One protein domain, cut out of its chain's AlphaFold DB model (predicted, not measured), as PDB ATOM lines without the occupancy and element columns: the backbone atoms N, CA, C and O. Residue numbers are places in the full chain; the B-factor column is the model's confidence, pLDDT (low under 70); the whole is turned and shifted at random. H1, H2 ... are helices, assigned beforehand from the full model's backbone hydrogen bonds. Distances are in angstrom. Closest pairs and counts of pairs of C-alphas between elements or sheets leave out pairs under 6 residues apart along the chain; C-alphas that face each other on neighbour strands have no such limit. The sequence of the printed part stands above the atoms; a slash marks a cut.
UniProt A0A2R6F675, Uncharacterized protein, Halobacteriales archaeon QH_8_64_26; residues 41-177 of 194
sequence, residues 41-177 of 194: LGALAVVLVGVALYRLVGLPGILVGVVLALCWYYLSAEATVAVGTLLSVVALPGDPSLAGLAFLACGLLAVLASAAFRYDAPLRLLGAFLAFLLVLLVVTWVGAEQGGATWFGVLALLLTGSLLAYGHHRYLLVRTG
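This is residues 41 to 177 of the 194 residues of an uncharacterized protein of Halobacteriales archaeon QH_8_64_26 (UniProt A0A2R6F675). Six helices stand side by side in an up-and-down bundle, each running against the one before it. H1, H2, H3 and H4 make one ring of four, and H3, H4, H5 and H6 make a second, looser ring that shares H3 and H4, the pair in the middle; residues 170 to 177, of which 170 to 175 belong to H6, stick out at one end. The printed part has 137 residues with six named helices, H1 to H6 in chain order, and no named strand; the class is all helix. It is compact, with a radius of gyration of the C-alphas of 14.7 A, and spans 46 by 32 by 19 A.

H1, residues 41 to 57, begins at C-alpha 41 (9.281, -24.422, 20.298) and is 24.2 A long from first to last C-alpha. H2 is residues 59 to 74, 23.3 A, and H3 is residues 77 to 91, 20.3 A. H4 takes residues 98 to 116, 26.3 A, starting at C-alpha 98 (24.274, -34.403, 37.071). H5 is residues 122 to 145, 34.5 A. H6, the longest with 25 residues, is residues 151 to 175, 35.7 A, and ends at C-alpha 175 (23.761, -25.010, 0.718).

H1 and H2 form a hairpin and touch closest at the C-alphas of Gly 50 and Gly 65, 4.0 A apart, at a shallow tilt of 23 degrees, opposite ways. H2 and H3, the next hairpin, touch closest at C-alphas 71 and 80, 5.3 A. H3 and H4 touch three other helices each and are the hubs. They form a hairpin, with H4 touching H3 with residues 108 to 115 alone; the closest C-alphas are those of Ala 77 and Leu 112, 6.0 A. H4 also touches H1, closest at C-alphas 107 and 49, 4.8 A, opposite ways at a shallow tilt of 19 degrees. H4 and H5 form a hairpin, closest at C-alphas 116 and 122, 6.2 A. In the hairpin of H5 and H6, residues 132 to 143 of H5 touch residues 152 to 160 of H6, closest at C-alphas 140 and 153, 5.2 A. H6 touches H3, closest at C-alphas 165 and 78, 5.8 A, at a shallow tilt of 13 degrees. H4 and H6 are close but not clearly touching, with C-alphas 105 and 157 7.6 A apart. H1 and H5, among others, are apart. In all six helices every O i to N i+4 pair is within hydrogen-bond range.

The C-alphas farthest apart are those of Gly 147 and Gly 177, 47.8 A. The printed part has no cut. The link H3 to H4, six residues, is short; the other links are tight. Mean pLDDT of the printed part is 71.8; 46 residues are under 70, among them residues 115 to 141 and 147 to 154.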
ATOM      1  N   LEU A  41       8.341 -23.404  19.819       72.44
ATOM      2  CA  LEU A  41       9.281 -24.422  20.298       72.44
ATOM      3  C   LEU A  41      10.566 -23.815  20.867       72.44
ATOM      4  O   LEU A  41      11.028 -24.255  21.917       72.44
ATOM      5  N   GLY A  42      11.139 -22.809  20.201       75.12
ATOM      6  CA  GLY A  42      12.335 -22.138  20.703       75.12
ATOM      7  C   GLY A  42      12.045 -21.339  21.974       75.12
ATOM      8  O   GLY A  42      12.815 -21.418  22.926       75.12
ATOM      9  N   ALA A  43      10.877 -20.693  22.060       79.19
ATOM     10  CA  ALA A  43      10.442 -20.031  23.289       79.19
ATOM     11  C   ALA A  43      10.320 -21.027  24.457       79.19
ATOM     12  O   ALA A  43      10.828 -20.773  25.549       79.19
ATOM     13  N   LEU A  44       9.715 -22.198  24.220       80.12
ATOM     14  CA  LEU A  44       9.591 -23.255  25.226       80.12
ATOM     15  C   LEU A  44      10.964 -23.795  25.665       80.12
ATOM     16  O   LEU A  44      11.187 -24.022  26.853       80.12
ATOM     17  N   ALA A  45      11.895 -23.950  24.720       77.75
ATOM     18  CA  ALA A  45      13.260 -24.388  24.991       77.75
ATOM     19  C   ALA A  45      14.026 -23.384  25.869       77.75
ATOM     20  O   ALA A  45      14.640 -23.778  26.858       77.75
ATOM     21  N   VAL A  46      13.938 -22.088  25.561       78.69
ATOM     22  CA  VAL A  46      14.568 -21.023  26.357       78.69
ATOM     23  C   VAL A  46      13.997 -20.978  27.776       78.69
ATOM     24  O   VAL A  46      14.757 -20.881  28.741       78.69
ATOM     25  N   VAL A  47      12.674 -21.109  27.929       81.50
ATOM     26  CA  VAL A  47      12.029 -21.177  29.252       81.50
ATOM     27  C   VAL A  47      12.531 -22.391  30.039       81.50
ATOM     28  O   VAL A  47      12.871 -22.254  31.213       81.50
ATOM     29  N   LEU A  48      12.645 -23.559  29.399       78.44
ATOM     30  CA  LEU A  48      13.206 -24.765  30.015       78.44
ATOM     31  C   LEU A  48      14.649 -24.558  30.494       78.44
ATOM     32  O   LEU A  48      14.963 -24.937  31.623       78.44
ATOM     33  N   VAL A  49      15.505 -23.917  29.686       75.88
ATOM     34  CA  VAL A  49      16.879 -23.568  30.091       75.88
ATOM     35  C   VAL A  49      16.866 -22.635  31.302       75.88
ATOM     36  O   VAL A  49      17.578 -22.883  32.275       75.88
ATOM     37  N   GLY A  50      16.036 -21.589  31.280       77.88
ATOM     38  CA  GLY A  50      15.919 -20.637  32.386       77.88
ATOM     39  C   GLY A  50      15.468 -21.296  33.691       77.88
ATOM     40  O   GLY A  50      16.051 -21.046  34.746       77.88
ATOM     41  N   VAL A  51      14.480 -22.195  33.630       77.75
ATOM     42  CA  VAL A  51      14.008 -22.959  34.797       77.75
ATOM     43  C   VAL A  51      15.090 -23.908  35.314       77.75
ATOM     44  O   VAL A  51      15.298 -23.994  36.525       77.75
ATOM     45  N   ALA A  52      15.810 -24.596  34.424       75.44
ATOM     46  CA  ALA A  52      16.913 -25.475  34.804       75.44
ATOM     47  C   ALA A  52      18.029 -24.706  35.527       75.44
ATOM     48  O   ALA A  52      18.471 -25.110  36.604       75.44
ATOM     49  N   LEU A  53      18.431 -23.556  34.982       73.31
ATOM     50  CA  LEU A  53      19.447 -22.691  35.578       73.31
ATOM     51  C   LEU A  53      18.987 -22.075  36.899       73.31
ATOM     52  O   LEU A  53      19.772 -22.007  37.841       73.31
ATOM     53  N   TYR A  54      17.714 -21.691  37.016       82.44
ATOM     54  CA  TYR A  54      17.149 -21.243  38.289       82.44
ATOM     55  C   TYR A  54      17.236 -22.330  39.364       82.44
ATOM     56  O   TYR A  54      17.576 -22.049  40.510       82.44
ATOM     57  N   ARG A  55      16.974 -23.592  39.008       79.50
ATOM     58  CA  ARG A  55      17.061 -24.713  39.957       79.50
ATOM     59  C   ARG A  55      18.498 -25.028  40.373       79.50
ATOM     60  O   ARG A  55      18.692 -25.505  41.485       79.50
ATOM     61  N   LEU A  56      19.471 -24.762  39.505       73.00
ATOM     62  CA  LEU A  56      20.894 -24.990  39.760       73.00
ATOM     63  C   LEU A  56      21.560 -23.864  40.557       73.00
ATOM     64  O   LEU A  56      22.315 -24.140  41.483       73.00
ATOM     65  N   VAL A  57      21.311 -22.611  40.172       75.62
ATOM     66  CA  VAL A  57      22.090 -21.439  40.618       75.62
ATOM     67  C   VAL A  57      21.219 -20.398  41.339       75.62
ATOM     68  O   VAL A  57      21.730 -19.457  41.939       75.62
ATOM     69  N   GLY A  58      19.891 -20.536  41.307       83.31
ATOM     70  CA  GLY A  58      18.953 -19.573  41.890       83.31
ATOM     71  C   GLY A  58      18.727 -18.342  41.006       83.31
ATOM     72  O   GLY A  58      18.694 -18.435  39.779       83.31
ATOM     73  N   LEU A  59      18.565 -17.167  41.629       81.62
ATOM     74  CA  LEU A  59      18.338 -15.886  40.940       81.62
ATOM     75  C   LEU A  59      19.305 -15.585  39.773       81.62
ATOM     76  O   LEU A  59      18.819 -15.177  38.717       81.62
ATOM     77  N   PRO A  60      20.635 -15.782  39.892       73.31
ATOM     78  CA  PRO A  60      21.548 -15.542  38.770       73.31
ATOM     79  C   PRO A  60      21.262 -16.444  37.560       73.31
ATOM     80  O   PRO A  60      21.473 -16.023  36.425       73.31
ATOM     81  N   GLY A  61      20.691 -17.635  37.766       74.38
ATOM     82  CA  GLY A  61      20.241 -18.500  36.675       74.38
ATOM     83  C   GLY A  61      19.109 -17.888  35.842       74.38
ATOM     84  O   GLY A  61      19.063 -18.084  34.629       74.38
ATOM     85  N   ILE A  62      18.238 -17.079  36.460       81.12
ATOM     86  CA  ILE A  62      17.182 -16.345  35.745       81.12
ATOM     87  C   ILE A  62      17.802 -15.295  34.824       81.12
ATOM     88  O   ILE A  62      17.390 -15.188  33.672       81.12
ATOM     89  N   LEU A  63      18.813 -14.553  35.295       81.19
ATOM     90  CA  LEU A  63      19.509 -13.558  34.473       81.19
ATOM     91  C   LEU A  63      20.134 -14.206  33.237       81.19
ATOM     92  O   LEU A  63      19.963 -13.696  32.133       81.19
ATOM     93  N   VAL A  64      20.777 -15.365  33.400       77.50
ATOM     94  CA  VAL A  64      21.313 -16.128  32.265       77.50
ATOM     95  C   VAL A  64      20.201 -16.565  31.311       77.50
ATOM     96  O   VAL A  64      20.355 -16.417  30.103       77.50
ATOM     97  N   GLY A  65      19.066 -17.042  31.828       80.31
ATOM     98  CA  GLY A  65      17.904 -17.391  31.007       80.31
ATOM     99  C   GLY A  65      17.363 -16.209  30.195       80.31
ATOM    100  O   GLY A  65      17.062 -16.366  29.015       80.31
ATOM    101  N   VAL A  66      17.296 -15.012  30.789       83.88
ATOM    102  CA  VAL A  66      16.861 -13.778  30.109       83.88
ATOM    103  C   VAL A  66      17.864 -13.351  29.039       83.88
ATOM    104  O   VAL A  66      17.461 -13.033  27.922       83.88
ATOM    105  N   VAL A  67      19.164 -13.376  29.346       80.75
ATOM    106  CA  VAL A  67      20.214 -13.081  28.359       80.75
ATOM    107  C   VAL A  67      20.149 -14.080  27.207       80.75
ATOM    108  O   VAL A  67      20.218 -13.679  26.053       80.75
ATOM    109  N   LEU A  68      19.936 -15.365  27.497       80.06
ATOM    110  CA  LEU A  68      19.793 -16.390  26.470       80.06
ATOM    111  C   LEU A  68      18.541 -16.179  25.612       80.06
ATOM    112  O   LEU A  68      18.605 -16.376  24.404       80.06
ATOM    113  N   ALA A  69      17.428 -15.743  26.209       81.25
ATOM    114  CA  ALA A  69      16.208 -15.384  25.487       81.25
ATOM    115  C   ALA A  69      16.428 -14.202  24.536       81.25
ATOM    116  O   ALA A  69      15.996 -14.244  23.388       81.25
ATOM    117  N   LEU A  70      17.137 -13.171  25.003       79.94
ATOM    118  CA  LEU A  70      17.532 -12.029  24.183       79.94
ATOM    119  C   LEU A  70      18.462 -12.474  23.054       79.94
ATOM    120  O   LEU A  70      18.223 -12.137  21.900       79.94
ATOM    121  N   CYS A  71      19.478 -13.283  23.356       79.12
ATOM    122  CA  CYS A  71      20.360 -13.831  22.333       79.12
ATOM    123  C   CYS A  71      19.581 -14.648  21.305       79.12
ATOM    124  O   CYS A  71      19.779 -14.445  20.119       79.12
ATOM    125  N   TRP A  72      18.644 -15.488  21.741       81.25
ATOM    126  CA  TRP A  72      17.796 -16.260  20.838       81.25
ATOM    127  C   TRP A  72      16.946 -15.377  19.917       81.25
ATOM    128  O   TRP A  72      16.712 -15.738  18.768       81.25
ATOM    129  N   TYR A  73      16.498 -14.218  20.405       77.69
ATOM    130  CA  TYR A  73      15.692 -13.282  19.623       77.69
ATOM    131  C   TYR A  73      16.520 -12.469  18.612       77.69
ATOM    132  O   TYR A  73      16.021 -12.140  17.538       77.69
ATOM    133  N   TYR A  74      17.770 -12.133  18.947       78.12
ATOM    134  CA  TYR A  74      18.607 -11.216  18.157       78.12
ATOM    135  C   TYR A  74      19.738 -11.889  17.367       78.12
ATOM    136  O   TYR A  74      20.259 -11.293  16.427       78.12
ATOM    137  N   LEU A  75      20.156 -13.098  17.744       72.81
ATOM    138  CA  LEU A  75      21.285 -13.809  17.152       72.81
ATOM    139  C   LEU A  75      20.833 -15.086  16.437       72.81
ATOM    140  O   LEU A  75      19.750 -15.622  16.663       72.81
ATOM    141  N   SER A  76      21.716 -15.619  15.590       71.75
ATOM    142  CA  SER A  76      21.539 -16.958  15.033       71.75
ATOM    143  C   SER A  76      21.477 -18.008  16.150       71.75
ATOM    144  O   SER A  76      22.048 -17.845  17.235       71.75
ATOM    145  N   ALA A  77      20.794 -19.125  15.887       72.06
ATOM    146  CA  ALA A  77      20.686 -20.220  16.849       72.06
ATOM    147  C   ALA A  77      22.063 -20.764  17.265       72.06
ATOM    148  O   ALA A  77      22.267 -21.098  18.429       72.06
ATOM    149  N   GLU A  78      23.030 -20.783  16.343       69.56
ATOM    150  CA  GLU A  78      24.418 -21.174  16.620       69.56
ATOM    151  C   GLU A  78      25.073 -20.252  17.648       69.56
ATOM    152  O   GLU A  78      25.619 -20.718  18.649       69.56
ATOM    153  N   ALA A  79      24.986 -18.938  17.425       67.81
ATOM    154  CA  ALA A  79      25.567 -17.956  18.327       67.81
ATOM    155  C   ALA A  79      24.850 -17.958  19.684       67.81
ATOM    156  O   ALA A  79      25.495 -17.844  20.723       67.81
ATOM    157  N   THR A  80      23.538 -18.194  19.693       75.75
ATOM    158  CA  THR A  80      22.750 -18.364  20.919       75.75
ATOM    159  C   THR A  80      23.228 -19.562  21.736       75.75
ATOM    160  O   THR A  80      23.423 -19.443  22.942       75.75
ATOM    161  N   VAL A  81      23.463 -20.711  21.099       74.62
ATOM    162  CA  VAL A  81      23.958 -21.913  21.788       74.62
ATOM    163  C   VAL A  81      25.385 -21.710  22.293       74.62
ATOM    164  O   VAL A  81      25.681 -22.094  23.424       74.62
ATOM    165  N   ALA A  82      26.251 -21.059  21.513       73.06
ATOM    166  CA  ALA A  82      27.609 -20.730  21.944       73.06
ATOM    167  C   ALA A  82      27.605 -19.820  23.185       73.06
ATOM    168  O   ALA A  82      28.247 -20.139  24.188       73.06
ATOM    169  N   VAL A  83      26.821 -18.736  23.154       74.38
ATOM    170  CA  VAL A  83      26.663 -17.807  24.283       74.38
ATOM    171  C   VAL A  83      26.030 -18.504  25.485       74.38
ATOM    172  O   VAL A  83      26.520 -18.359  26.602       74.38
ATOM    173  N   GLY A  84      24.994 -19.316  25.272       76.06
ATOM    174  CA  GLY A  84      24.353 -20.091  26.333       76.06
ATOM    175  C   GLY A  84      25.298 -21.083  26.996       76.06
ATOM    176  O   GLY A  84      25.286 -21.207  28.217       76.06
ATOM    177  N   THR A  85      26.171 -21.727  26.224       73.75
ATOM    178  CA  THR A  85      27.200 -22.630  26.757       73.75
ATOM    179  C   THR A  85      28.216 -21.859  27.601       73.75
ATOM    180  O   THR A  85      28.494 -22.252  28.730       73.75
ATOM    181  N   LEU A  86      28.708 -20.719  27.104       73.81
ATOM    182  CA  LEU A  86      29.631 -19.833  27.829       73.81
ATOM    183  C   LEU A  86      29.034 -19.322  29.144       73.81
ATOM    184  O   LEU A  86      29.658 -19.442  30.197       73.81
ATOM    185  N   LEU A  87      27.807 -18.803  29.099       74.06
ATOM    186  CA  LEU A  87      27.099 -18.325  30.284       74.06
ATOM    187  C   LEU A  87      26.852 -19.448  31.288       74.06
ATOM    188  O   LEU A  87      26.965 -19.230  32.489       74.06
ATOM    189  N   SER A  88      26.551 -20.652  30.802       71.00
ATOM    190  CA  SER A  88      26.361 -21.809  31.667       71.00
ATOM    191  C   SER A  88      27.643 -22.186  32.397       71.00
ATOM    192  O   SER A  88      27.595 -22.436  33.593       71.00
ATOM    193  N   VAL A  89      28.791 -22.178  31.712       73.62
ATOM    194  CA  VAL A  89      30.095 -22.448  32.340       73.62
ATOM    195  C   VAL A  89      30.409 -21.419  33.426       73.62
ATOM    196  O   VAL A  89      30.888 -21.793  34.491       73.62
ATOM    197  N   VAL A  90      30.103 -20.141  33.188       73.50
ATOM    198  CA  VAL A  90      30.328 -19.069  34.173       73.50
ATOM    199  C   VAL A  90      29.362 -19.163  35.358       73.50
ATOM    200  O   VAL A  90      29.736 -18.844  36.482       73.50
ATOM    201  N   ALA A  91      28.120 -19.585  35.119       74.00
ATOM    202  CA  ALA A  91      27.086 -19.667  36.146       74.00
ATOM    203  C   ALA A  91      27.111 -20.979  36.946       74.00
ATOM    204  O   ALA A  91      26.445 -21.071  37.977       74.00
ATOM    205  N   LEU A  92      27.824 -22.004  36.475       74.19
ATOM    206  CA  LEU A  92      27.831 -23.312  37.114       74.19
ATOM    207  C   LEU A  92      28.499 -23.243  38.505       74.19
ATOM    208  O   LEU A  92      29.612 -22.729  38.624       74.19
ATOM    209  N   PRO A  93      27.861 -23.779  39.563       70.88
ATOM    210  CA  PRO A  93      28.515 -23.940  40.860       70.88
ATOM    211  C   PRO A  93      29.661 -24.958  40.756       70.88
ATOM    212  O   PRO A  93      29.670 -25.775  39.841       70.88
ATOM    213  N   GLY A  94      30.607 -24.939  41.703       72.56
ATOM    214  CA  GLY A  94      31.776 -25.838  41.685       72.56
ATOM    215  C   GLY A  94      31.428 -27.336  41.667       72.56
ATOM    216  O   GLY A  94      32.126 -28.110  41.018       72.56
ATOM    217  N   ASP A  95      30.307 -27.715  42.292       72.12
ATOM    218  CA  ASP A  95      29.736 -29.070  42.262       72.12
ATOM    219  C   ASP A  95      28.316 -29.051  41.667       72.12
ATOM    220  O   ASP A  95      27.313 -29.032  42.391       72.12
ATOM    221  N   PRO A  96      28.181 -29.010  40.332       71.25
ATOM    222  CA  PRO A  96      26.886 -29.078  39.680       71.25
ATOM    223  C   PRO A  96      26.313 -30.497  39.767       71.25
ATOM    224  O   PRO A  96      26.994 -31.488  39.506       71.25
ATOM    225  N   SER A  97      25.017 -30.609  40.069       76.31
ATOM    226  CA  SER A  97      24.340 -31.906  40.012       76.31
ATOM    227  C   SER A  97      24.231 -32.411  38.565       76.31
ATOM    228  O   SER A  97      23.896 -31.653  37.650       76.31
ATOM    229  N   LEU A  98      24.446 -33.717  38.364       71.69
ATOM    230  CA  LEU A  98      24.274 -34.403  37.071       71.69
ATOM    231  C   LEU A  98      22.908 -34.134  36.436       71.69
ATOM    232  O   LEU A  98      22.814 -33.871  35.239       71.69
ATOM    233  N   ALA A  99      21.849 -34.169  37.248       70.94
ATOM    234  CA  ALA A  99      20.491 -33.913  36.786       70.94
ATOM    235  C   ALA A  99      20.353 -32.500  36.201       70.94
ATOM    236  O   ALA A  99      19.749 -32.326  35.145       70.94
ATOM    237  N   GLY A 100      20.947 -31.492  36.844       72.94
ATOM    238  CA  GLY A 100      20.901 -30.126  36.339       72.94
ATOM    239  C   GLY A 100      21.719 -29.935  35.063       72.94
ATOM    240  O   GLY A 100      21.245 -29.276  34.140       72.94
ATOM    241  N   LEU A 101      22.895 -30.563  34.964       72.69
ATOM    242  CA  LEU A 101      23.692 -30.591  33.731       72.69
ATOM    243  C   LEU A 101      22.919 -31.225  32.566       72.69
ATOM    244  O   LEU A 101      22.913 -30.678  31.465       72.69
ATOM    245  N   ALA A 102      22.217 -32.334  32.813       71.44
ATOM    246  CA  ALA A 102      21.385 -32.988  31.807       71.44
ATOM    247  C   ALA A 102      20.222 -32.092  31.352       71.44
ATOM    248  O   ALA A 102      19.968 -31.975  30.154       71.44
ATOM    249  N   PHE A 103      19.546 -31.409  32.283       75.25
ATOM    250  CA  PHE A 103      18.482 -30.454  31.955       75.25
ATOM    251  C   PHE A 103      18.995 -29.261  31.144       75.25
ATOM    252  O   PHE A 103      18.365 -28.869  30.162       75.25
ATOM    253  N   LEU A 104      20.146 -28.710  31.527       75.69
ATOM    254  CA  LEU A 104      20.805 -27.623  30.815       75.69
ATOM    255  C   LEU A 104      21.173 -28.034  29.385       75.69
ATOM    256  O   LEU A 104      20.845 -27.323  28.433       75.69
ATOM    257  N   ALA A 105      21.815 -29.196  29.241       73.88
ATOM    258  CA  ALA A 105      22.168 -29.757  27.947       73.88
ATOM    259  C   ALA A 105      20.912 -29.940  27.090       73.88
ATOM    260  O   ALA A 105      20.869 -29.416  25.983       73.88
ATOM    261  N   CYS A 106      19.868 -30.593  27.616       71.38
ATOM    262  CA  CYS A 106      18.585 -30.768  26.930       71.38
ATOM    263  C   CYS A 106      17.968 -29.441  26.479       71.38
ATOM    264  O   CYS A 106      17.433 -29.368  25.377       71.38
ATOM    265  N   GLY A 107      18.043 -28.392  27.299       74.19
ATOM    266  CA  GLY A 107      17.515 -27.082  26.945       74.19
ATOM    267  C   GLY A 107      18.294 -26.409  25.806       74.19
ATOM    268  O   GLY A 107      17.688 -25.986  24.823       74.19
ATOM    269  N   LEU A 108      19.630 -26.370  25.883       72.25
ATOM    270  CA  LEU A 108      20.490 -25.848  24.804       72.25
ATOM    271  C   LEU A 108      20.291 -26.629  23.500       72.25
ATOM    272  O   LEU A 108      20.194 -26.062  22.412       72.25
ATOM    273  N   LEU A 109      20.170 -27.944  23.630       69.81
ATOM    274  CA  LEU A 109      19.884 -28.859  22.542       69.81
ATOM    275  C   LEU A 109      18.494 -28.597  21.938       69.81
ATOM    276  O   LEU A 109      18.366 -28.532  20.719       69.81
ATOM    277  N   ALA A 110      17.462 -28.367  22.748       74.19
ATOM    278  CA  ALA A 110      16.127 -28.027  22.261       74.19
ATOM    279  C   ALA A 110      16.105 -26.690  21.497       74.19
ATOM    280  O   ALA A 110      15.435 -26.591  20.466       74.19
ATOM    281  N   VAL A 111      16.877 -25.687  21.942       72.94
ATOM    282  CA  VAL A 111      17.039 -24.417  21.210       72.94
ATOM    283  C   VAL A 111      17.607 -24.683  19.816       72.94
ATOM    284  O   VAL A 111      17.049 -24.209  18.824       72.94
ATOM    285  N   LEU A 112      18.655 -25.503  19.727       72.06
ATOM    286  CA  LEU A 112      19.267 -25.850  18.449       72.06
ATOM    287  C   LEU A 112      18.347 -26.698  17.561       72.06
ATOM    288  O   LEU A 112      18.239 -26.452  16.360       72.06
ATOM    289  N   ALA A 113      17.635 -27.663  18.144       68.94
ATOM    290  CA  ALA A 113      16.661 -28.481  17.433       68.94
ATOM    291  C   ALA A 113      15.531 -27.620  16.849       68.94
ATOM    292  O   ALA A 113      15.107 -27.855  15.718       68.94
ATOM    293  N   SER A 114      15.090 -26.577  17.562       73.69
ATOM    294  CA  SER A 114      14.071 -25.646  17.056       73.69
ATOM    295  C   SER A 114      14.506 -24.941  15.764       73.69
ATOM    296  O   SER A 114      13.673 -24.686  14.894       73.69
ATOM    297  N   ALA A 115      15.808 -24.677  15.611       69.38
ATOM    298  CA  ALA A 115      16.378 -24.119  14.391       69.38
ATOM    299  C   ALA A 115      16.525 -25.185  13.296       69.38
ATOM    300  O   ALA A 115      16.250 -24.913  12.131       69.38
ATOM    301  N   ALA A 116      16.883 -26.418  13.670       66.12
ATOM    302  CA  ALA A 116      17.006 -27.543  12.747       66.12
ATOM    303  C   ALA A 116      15.676 -27.913  12.059       66.12
ATOM    304  O   ALA A 116      15.677 -28.277  10.885       66.12
ATOM    305  N   PHE A 117      14.540 -27.772  12.754       65.12
ATOM    306  CA  PHE A 117      13.203 -28.039  12.197       65.12
ATOM    307  C   PHE A 117      12.787 -27.099  11.058       65.12
ATOM    308  O   PHE A 117      11.784 -27.357  10.398       65.12
ATOM    309  N   ARG A 118      13.544 -26.028  10.804       65.19
ATOM    310  CA  ARG A 118      13.312 -25.126   9.668       65.19
ATOM    311  C   ARG A 118      13.931 -25.613   8.358       65.19
ATOM    312  O   ARG A 118      13.674 -25.005   7.326       65.19
ATOM    313  N   TYR A 119      14.746 -26.667   8.389       59.97
ATOM    314  CA  TYR A 119      15.427 -27.191   7.206       59.97
ATOM    315  C   TYR A 119      14.731 -28.436   6.645       59.97
ATOM    316  O   TYR A 119      14.179 -29.236   7.396       59.97
ATOM    317  N   ASP A 120      14.849 -28.646   5.330       57.97
ATOM    318  CA  ASP A 120      14.173 -29.705   4.555       57.97
ATOM    319  C   ASP A 120      14.512 -31.156   4.975       57.97
ATOM    320  O   ASP A 120      13.896 -32.107   4.499       57.97
ATOM    321  N   ALA A 121      15.478 -31.363   5.881       61.62
ATOM    322  CA  ALA A 121      15.913 -32.686   6.343       61.62
ATOM    323  C   ALA A 121      15.908 -32.831   7.884       61.62
ATOM    324  O   ALA A 121      16.947 -33.154   8.479       61.62
ATOM    325  N   PRO A 122      14.754 -32.652   8.555       58.75
ATOM    326  CA  PRO A 122      14.676 -32.603  10.018       58.75
ATOM    327  C   PRO A 122      15.053 -33.941  10.671       58.75
ATOM    328  O   PRO A 122      15.697 -33.962  11.715       58.75
ATOM    329  N   LEU A 123      14.731 -35.070  10.028       59.28
ATOM    330  CA  LEU A 123      14.990 -36.416  10.557       59.28
ATOM    331  C   LEU A 123      16.485 -36.756  10.638       59.28
ATOM    332  O   LEU A 123      16.921 -37.398  11.592       59.28
ATOM    333  N   ARG A 124      17.290 -36.312   9.663       63.59
ATOM    334  CA  ARG A 124      18.736 -36.590   9.651       63.59
ATOM    335  C   ARG A 124      19.461 -35.775  10.721       63.59
ATOM    336  O   ARG A 124      20.354 -36.293  11.388       63.59
ATOM    337  N   LEU A 125      19.034 -34.526  10.909       57.34
ATOM    338  CA  LEU A 125      19.498 -33.655  11.989       57.34
ATOM    339  C   LEU A 125      19.081 -34.197  13.361       57.34
ATOM    340  O   LEU A 125      19.922 -34.270  14.251       57.34
ATOM    341  N   LEU A 126      17.840 -34.667  13.504       56.84
ATOM    342  CA  LEU A 126      17.349 -35.294  14.734       56.84
ATOM    343  C   LEU A 126      18.112 -36.584  15.081       56.84
ATOM    344  O   LEU A 126      18.411 -36.826  16.248       56.84
ATOM    345  N   GLY A 127      18.467 -37.400  14.085       64.81
ATOM    346  CA  GLY A 127      19.268 -38.610  14.291       64.81
ATOM    347  C   GLY A 127      20.688 -38.307  14.779       64.81
ATOM    348  O   GLY A 127      21.135 -38.879  15.773       64.81
ATOM    349  N   ALA A 128      21.379 -37.361  14.131       60.56
ATOM    350  CA  ALA A 128      22.696 -36.902  14.579       60.56
ATOM    351  C   ALA A 128      22.633 -36.299  15.992       60.56
ATOM    352  O   ALA A 128      23.503 -36.542  16.824       60.56
ATOM    353  N   PHE A 129      21.558 -35.571  16.279       59.31
ATOM    354  CA  PHE A 129      21.275 -34.975  17.576       59.31
ATOM    355  C   PHE A 129      21.070 -36.015  18.690       59.31
ATOM    356  O   PHE A 129      21.677 -35.898  19.752       59.31
ATOM    357  N   LEU A 130      20.274 -37.060  18.445       63.12
ATOM    358  CA  LEU A 130      20.070 -38.171  19.384       63.12
ATOM    359  C   LEU A 130      21.369 -38.934  19.655       63.12
ATOM    360  O   LEU A 130      21.670 -39.245  20.806       63.12
ATOM    361  N   ALA A 131      22.158 -39.193  18.609       68.25
ATOM    362  CA  ALA A 131      23.466 -39.822  18.752       68.25
ATOM    363  C   ALA A 131      24.399 -38.973  19.631       68.25
ATOM    364  O   ALA A 131      25.077 -39.505  20.507       68.25
ATOM    365  N   PHE A 132      24.383 -37.650  19.459       61.19
ATOM    366  CA  PHE A 132      25.166 -36.733  20.285       61.19
ATOM    367  C   PHE A 132      24.719 -36.696  21.745       61.19
ATOM    368  O   PHE A 132      25.563 -36.722  22.637       61.19
ATOM    369  N   LEU A 133      23.408 -36.684  21.998       60.81
ATOM    370  CA  LEU A 133      22.848 -36.778  23.348       60.81
ATOM    371  C   LEU A 133      23.310 -38.045  24.061       60.81
ATOM    372  O   LEU A 133      23.706 -37.987  25.223       60.81
ATOM    373  N   LEU A 134      23.298 -39.172  23.348       67.69
ATOM    374  CA  LEU A 134      23.765 -40.450  23.867       67.69
ATOM    375  C   LEU A 134      25.252 -40.384  24.239       67.69
ATOM    376  O   LEU A 134      25.625 -40.794  25.334       67.69
ATOM    377  N   VAL A 135      26.097 -39.828  23.364       67.31
ATOM    378  CA  VAL A 135      27.536 -39.669  23.634       67.31
ATOM    379  C   VAL A 135      27.766 -38.772  24.847       67.31
ATOM    380  O   VAL A 135      28.541 -39.132  25.729       67.31
ATOM    381  N   LEU A 136      27.067 -37.637  24.931       62.72
ATOM    382  CA  LEU A 136      27.201 -36.712  26.054       62.72
ATOM    383  C   LEU A 136      26.776 -37.374  27.371       62.72
ATOM    384  O   LEU A 136      27.481 -37.260  28.372       62.72
ATOM    385  N   LEU A 137      25.659 -38.107  27.360       65.94
ATOM    386  CA  LEU A 137      25.167 -38.868  28.506       65.94
ATOM    387  C   LEU A 137      26.199 -39.904  28.963       65.94
ATOM    388  O   LEU A 137      26.511 -39.960  30.148       65.94
ATOM    389  N   VAL A 138      26.764 -40.677  28.030       69.50
ATOM    390  CA  VAL A 138      27.769 -41.709  28.324       69.50
ATOM    391  C   VAL A 138      29.046 -41.088  28.885       69.50
ATOM    392  O   VAL A 138      29.533 -41.545  29.913       69.50
ATOM    393  N   VAL A 139      29.572 -40.022  28.273       64.31
ATOM    394  CA  VAL A 139      30.790 -39.346  28.760       64.31
ATOM    395  C   VAL A 139      30.569 -38.759  30.154       64.31
ATOM    396  O   VAL A 139      31.432 -38.887  31.020       64.31
ATOM    397  N   THR A 140      29.401 -38.161  30.395       60.31
ATOM    398  CA  THR A 140      29.073 -37.578  31.702       60.31
ATOM    399  C   THR A 140      28.872 -38.664  32.764       60.31
ATOM    400  O   THR A 140      29.359 -38.516  33.883       60.31
ATOM    401  N   TRP A 141      28.214 -39.774  32.415       67.25
ATOM    402  CA  TRP A 141      28.041 -40.935  33.295       67.25
ATOM    403  C   TRP A 141      29.386 -41.556  33.684       67.25
ATOM    404  O   TRP A 141      29.673 -41.737  34.864       67.25
ATOM    405  N   VAL A 142      30.248 -41.815  32.697       71.44
ATOM    406  CA  VAL A 142      31.581 -42.392  32.922       71.44
ATOM    407  C   VAL A 142      32.459 -41.449  33.747       71.44
ATOM    408  O   VAL A 142      33.165 -41.905  34.645       71.44
ATOM    409  N   GLY A 143      32.397 -40.138  33.489       65.62
ATOM    410  CA  GLY A 143      33.113 -39.137  34.282       65.62
ATOM    411  C   GLY A 143      32.676 -39.131  35.750       65.62
ATOM    412  O   GLY A 143      33.523 -39.092  36.642       65.62
ATOM    413  N   ALA A 144      31.369 -39.252  35.998       64.44
ATOM    414  CA  ALA A 144      30.812 -39.297  37.345       64.44
ATOM    415  C   ALA A 144      31.241 -40.539  38.140       64.44
ATOM    416  O   ALA A 144      31.572 -40.417  39.318       64.44
ATOM    417  N   GLU A 145      31.273 -41.722  37.517       73.25
ATOM    418  CA  GLU A 145      31.670 -42.959  38.207       73.25
ATOM    419  C   GLU A 145      33.150 -42.986  38.606       73.25
ATOM    420  O   GLU A 145      33.505 -43.584  39.619       73.25
ATOM    421  N   GLN A 146      34.024 -42.309  37.858       70.94
ATOM    422  CA  GLN A 146      35.458 -42.279  38.169       70.94
ATOM    423  C   GLN A 146      35.828 -41.273  39.271       70.94
ATOM    424  O   GLN A 146      37.012 -41.046  39.519       70.94
ATOM    425  N   GLY A 147      34.843 -40.621  39.907       61.84
ATOM    426  CA  GLY A 147      35.091 -39.459  40.771       61.84
ATOM    427  C   GLY A 147      35.761 -38.308  40.009       61.84
ATOM    428  O   GLY A 147      36.339 -37.401  40.609       61.84
ATOM    429  N   GLY A 148      35.722 -38.378  38.675       54.06
ATOM    430  CA  GLY A 148      36.331 -37.440  37.761       54.06
ATOM    431  C   GLY A 148      35.534 -36.153  37.775       54.06
ATOM    432  O   GLY A 148      34.340 -36.136  37.483       54.06
ATOM    433  N   ALA A 149      36.226 -35.078  38.141       60.25
ATOM    434  CA  ALA A 149      35.656 -33.760  38.308       60.25
ATOM    435  C   ALA A 149      34.788 -33.339  37.110       60.25
ATOM    436  O   ALA A 149      35.076 -33.607  35.942       60.25
ATOM    437  N   THR A 150      33.719 -32.633  37.450       61.62
ATOM    438  CA  THR A 150      32.662 -32.037  36.619       61.62
ATOM    439  C   THR A 150      33.149 -31.323  35.348       61.62
ATOM    440  O   THR A 150      32.375 -31.123  34.409       61.62
ATOM    441  N   TRP A 151      34.451 -31.034  35.254       66.88
ATOM    442  CA  TRP A 151      35.138 -30.572  34.052       66.88
ATOM    443  C   TRP A 151      34.966 -31.493  32.838       66.88
ATOM    444  O   TRP A 151      34.880 -30.972  31.732       66.88
ATOM    445  N   PHE A 152      34.863 -32.820  32.997       65.56
ATOM    446  CA  PHE A 152      34.635 -33.717  31.852       65.56
ATOM    447  C   PHE A 152      33.291 -33.441  31.175       65.56
ATOM    448  O   PHE A 152      33.208 -33.430  29.948       65.56
ATOM    449  N   GLY A 153      32.256 -33.154  31.971       66.44
ATOM    450  CA  GLY A 153      30.948 -32.750  31.462       66.44
ATOM    451  C   GLY A 153      31.029 -31.423  30.711       66.44
ATOM    452  O   GLY A 153      30.518 -31.315  29.600       66.44
ATOM    453  N   VAL A 154      31.743 -30.440  31.270       68.31
ATOM    454  CA  VAL A 154      31.980 -29.140  30.617       68.31
ATOM    455  C   VAL A 154      32.737 -29.308  29.300       68.31
ATOM    456  O   VAL A 154      32.342 -28.733  28.288       68.31
ATOM    457  N   LEU A 155      33.797 -30.117  29.284       71.69
ATOM    458  CA  LEU A 155      34.610 -30.341  28.093       71.69
ATOM    459  C   LEU A 155      33.822 -31.080  27.010       71.69
ATOM    460  O   LEU A 155      33.903 -30.716  25.840       71.69
ATOM    461  N   ALA A 156      33.007 -32.065  27.399       68.00
ATOM    462  CA  ALA A 156      32.088 -32.744  26.493       68.00
ATOM    463  C   ALA A 156      31.066 -31.766  25.896       68.00
ATOM    464  O   ALA A 156      30.815 -31.810  24.691       68.00
ATOM    465  N   LEU A 157      30.519 -30.855  26.710       66.94
ATOM    466  CA  LEU A 157      29.578 -29.822  26.269       66.94
ATOM    467  C   LEU A 157      30.229 -28.854  25.276       66.94
ATOM    468  O   LEU A 157      29.656 -28.585  24.222       66.94
ATOM    469  N   LEU A 158      31.447 -28.388  25.571       70.38
ATOM    470  CA  LEU A 158      32.225 -27.512  24.692       70.38
ATOM    471  C   LEU A 158      32.573 -28.192  23.367       70.38
ATOM    472  O   LEU A 158      32.374 -27.602  22.303       70.38
ATOM    473  N   LEU A 159      33.064 -29.432  23.418       73.81
ATOM    474  CA  LEU A 159      33.422 -30.201  22.228       73.81
ATOM    475  C   LEU A 159      32.189 -30.433  21.346       73.81
ATOM    476  O   LEU A 159      32.234 -30.215  20.137       73.81
ATOM    477  N   THR A 160      31.075 -30.812  21.969       67.00
ATOM    478  CA  THR A 160      29.802 -31.062  21.286       67.00
ATOM    479  C   THR A 160      29.247 -29.793  20.659       67.00
ATOM    480  O   THR A 160      28.925 -29.795  19.473       67.00
ATOM    481  N   GLY A 161      29.190 -28.696  21.418       69.62
ATOM    482  CA  GLY A 161      28.753 -27.396  20.912       69.62
ATOM    483  C   GLY A 161      29.612 -26.922  19.739       69.62
ATOM    484  O   GLY A 161      29.075 -26.475  18.727       69.62
ATOM    485  N   SER A 162      30.932 -27.112  19.824       72.94
ATOM    486  CA  SER A 162      31.871 -26.761  18.752       72.94
ATOM    487  C   SER A 162      31.654 -27.598  17.489       72.94
ATOM    488  O   SER A 162      31.630 -27.048  16.388       72.94
ATOM    489  N   LEU A 163      31.449 -28.916  17.622       74.38
ATOM    490  CA  LEU A 163      31.182 -29.793  16.475       74.38
ATOM    491  C   LEU A 163      29.855 -29.453  15.792       74.38
ATOM    492  O   LEU A 163      29.783 -29.450  14.564       74.38
ATOM    493  N   LEU A 164      28.820 -29.142  16.575       68.75
ATOM    494  CA  LEU A 164      27.511 -28.733  16.065       68.75
ATOM    495  C   LEU A 164      27.589 -27.397  15.323       68.75
ATOM    496  O   LEU A 164      27.091 -27.299  14.202       68.75
ATOM    497  N   ALA A 165      28.254 -26.401  15.913       72.12
ATOM    498  CA  ALA A 165      28.469 -25.104  15.279       72.12
ATOM    499  C   ALA A 165      29.244 -25.253  13.962       72.12
ATOM    500  O   ALA A 165      28.829 -24.728  12.930       72.12
ATOM    501  N   TYR A 166      30.318 -26.048  13.959       77.50
ATOM    502  CA  TYR A 166      31.089 -26.324  12.749       77.50
ATOM    503  C   TYR A 166      30.269 -27.068  11.684       77.50
ATOM    504  O   TYR A 166      30.308 -26.713  10.505       77.50
ATOM    505  N   GLY A 167      29.498 -28.082  12.085       77.19
ATOM    506  CA  GLY A 167      28.631 -28.840  11.185       77.19
ATOM    507  C   GLY A 167      27.571 -27.961  10.526       77.19
ATOM    508  O   GLY A 167      27.363 -28.055   9.315       77.19
ATOM    509  N   HIS A 168      26.950 -27.066  11.297       70.56
ATOM    510  CA  HIS A 168      25.967 -26.119  10.780       70.56
ATOM    511  C   HIS A 168      26.605 -25.084   9.847       70.56
ATOM    512  O   HIS A 168      26.120 -24.882   8.734       70.56
ATOM    513  N   HIS A 169      27.743 -24.505  10.241       74.38
ATOM    514  CA  HIS A 169      28.497 -23.581   9.397       74.38
ATOM    515  C   HIS A 169      28.857 -24.213   8.045       74.38
ATOM    516  O   HIS A 169      28.621 -23.631   6.985       74.38
ATOM    517  N   ARG A 170      29.351 -25.457   8.057       79.75
ATOM    518  CA  ARG A 170      29.679 -26.189   6.830       79.75
ATOM    519  C   ARG A 170      28.442 -26.532   6.000       79.75
ATOM    520  O   ARG A 170      28.506 -26.458   4.776       79.75
ATOM    521  N   TYR A 171      27.327 -26.881   6.638       77.00
ATOM    522  CA  TYR A 171      26.061 -27.111   5.944       77.00
ATOM    523  C   TYR A 171      25.573 -25.848   5.218       77.00
ATOM    524  O   TYR A 171      25.194 -25.932   4.051       77.00
ATOM    525  N   LEU A 172      25.652 -24.676   5.859       76.44
ATOM    526  CA  LEU A 172      25.300 -23.397   5.237       76.44
ATOM    527  C   LEU A 172      26.205 -23.055   4.048       76.44
ATOM    528  O   LEU A 172      25.707 -22.616   3.010       76.44
ATOM    529  N   LEU A 173      27.516 -23.289   4.163       79.38
ATOM    530  CA  LEU A 173      28.455 -23.081   3.056       79.38
ATOM    531  C   LEU A 173      28.098 -23.942   1.839       79.38
ATOM    532  O   LEU A 173      28.030 -23.425   0.727       79.38
ATOM    533  N   VAL A 174      27.820 -25.231   2.056       80.00
ATOM    534  CA  VAL A 174      27.424 -26.159   0.983       80.00
ATOM    535  C   VAL A 174      26.088 -25.744   0.370       80.00
ATOM    536  O   VAL A 174      25.957 -25.698  -0.847       80.00
ATOM    537  N   ARG A 175      25.097 -25.392   1.197       74.75
ATOM    538  CA  ARG A 175      23.761 -25.010   0.718       74.75
ATOM    539  C   ARG A 175      23.769 -23.717  -0.101       74.75
ATOM    540  O   ARG A 175      22.986 -23.594  -1.032       74.75
ATOM    541  N   THR A 176      24.628 -22.761   0.245       78.00
ATOM    542  CA  THR A 176      24.727 -21.470  -0.459       78.00
ATOM    543  C   THR A 176      25.605 -21.520  -1.712       78.00
ATOM    544  O   THR A 176      25.828 -20.483  -2.326       78.00
ATOM    545  N   GLY A 177      26.128 -22.694  -2.096       77.12
ATOM    546  CA  GLY A 177      26.993 -22.845  -3.275       77.12
ATOM    547  C   GLY A 177      28.345 -22.130  -3.155       77.12
ATOM    548  O   GLY A 177      29.117 -22.084  -4.107       77.12
TER     549      GLY A 177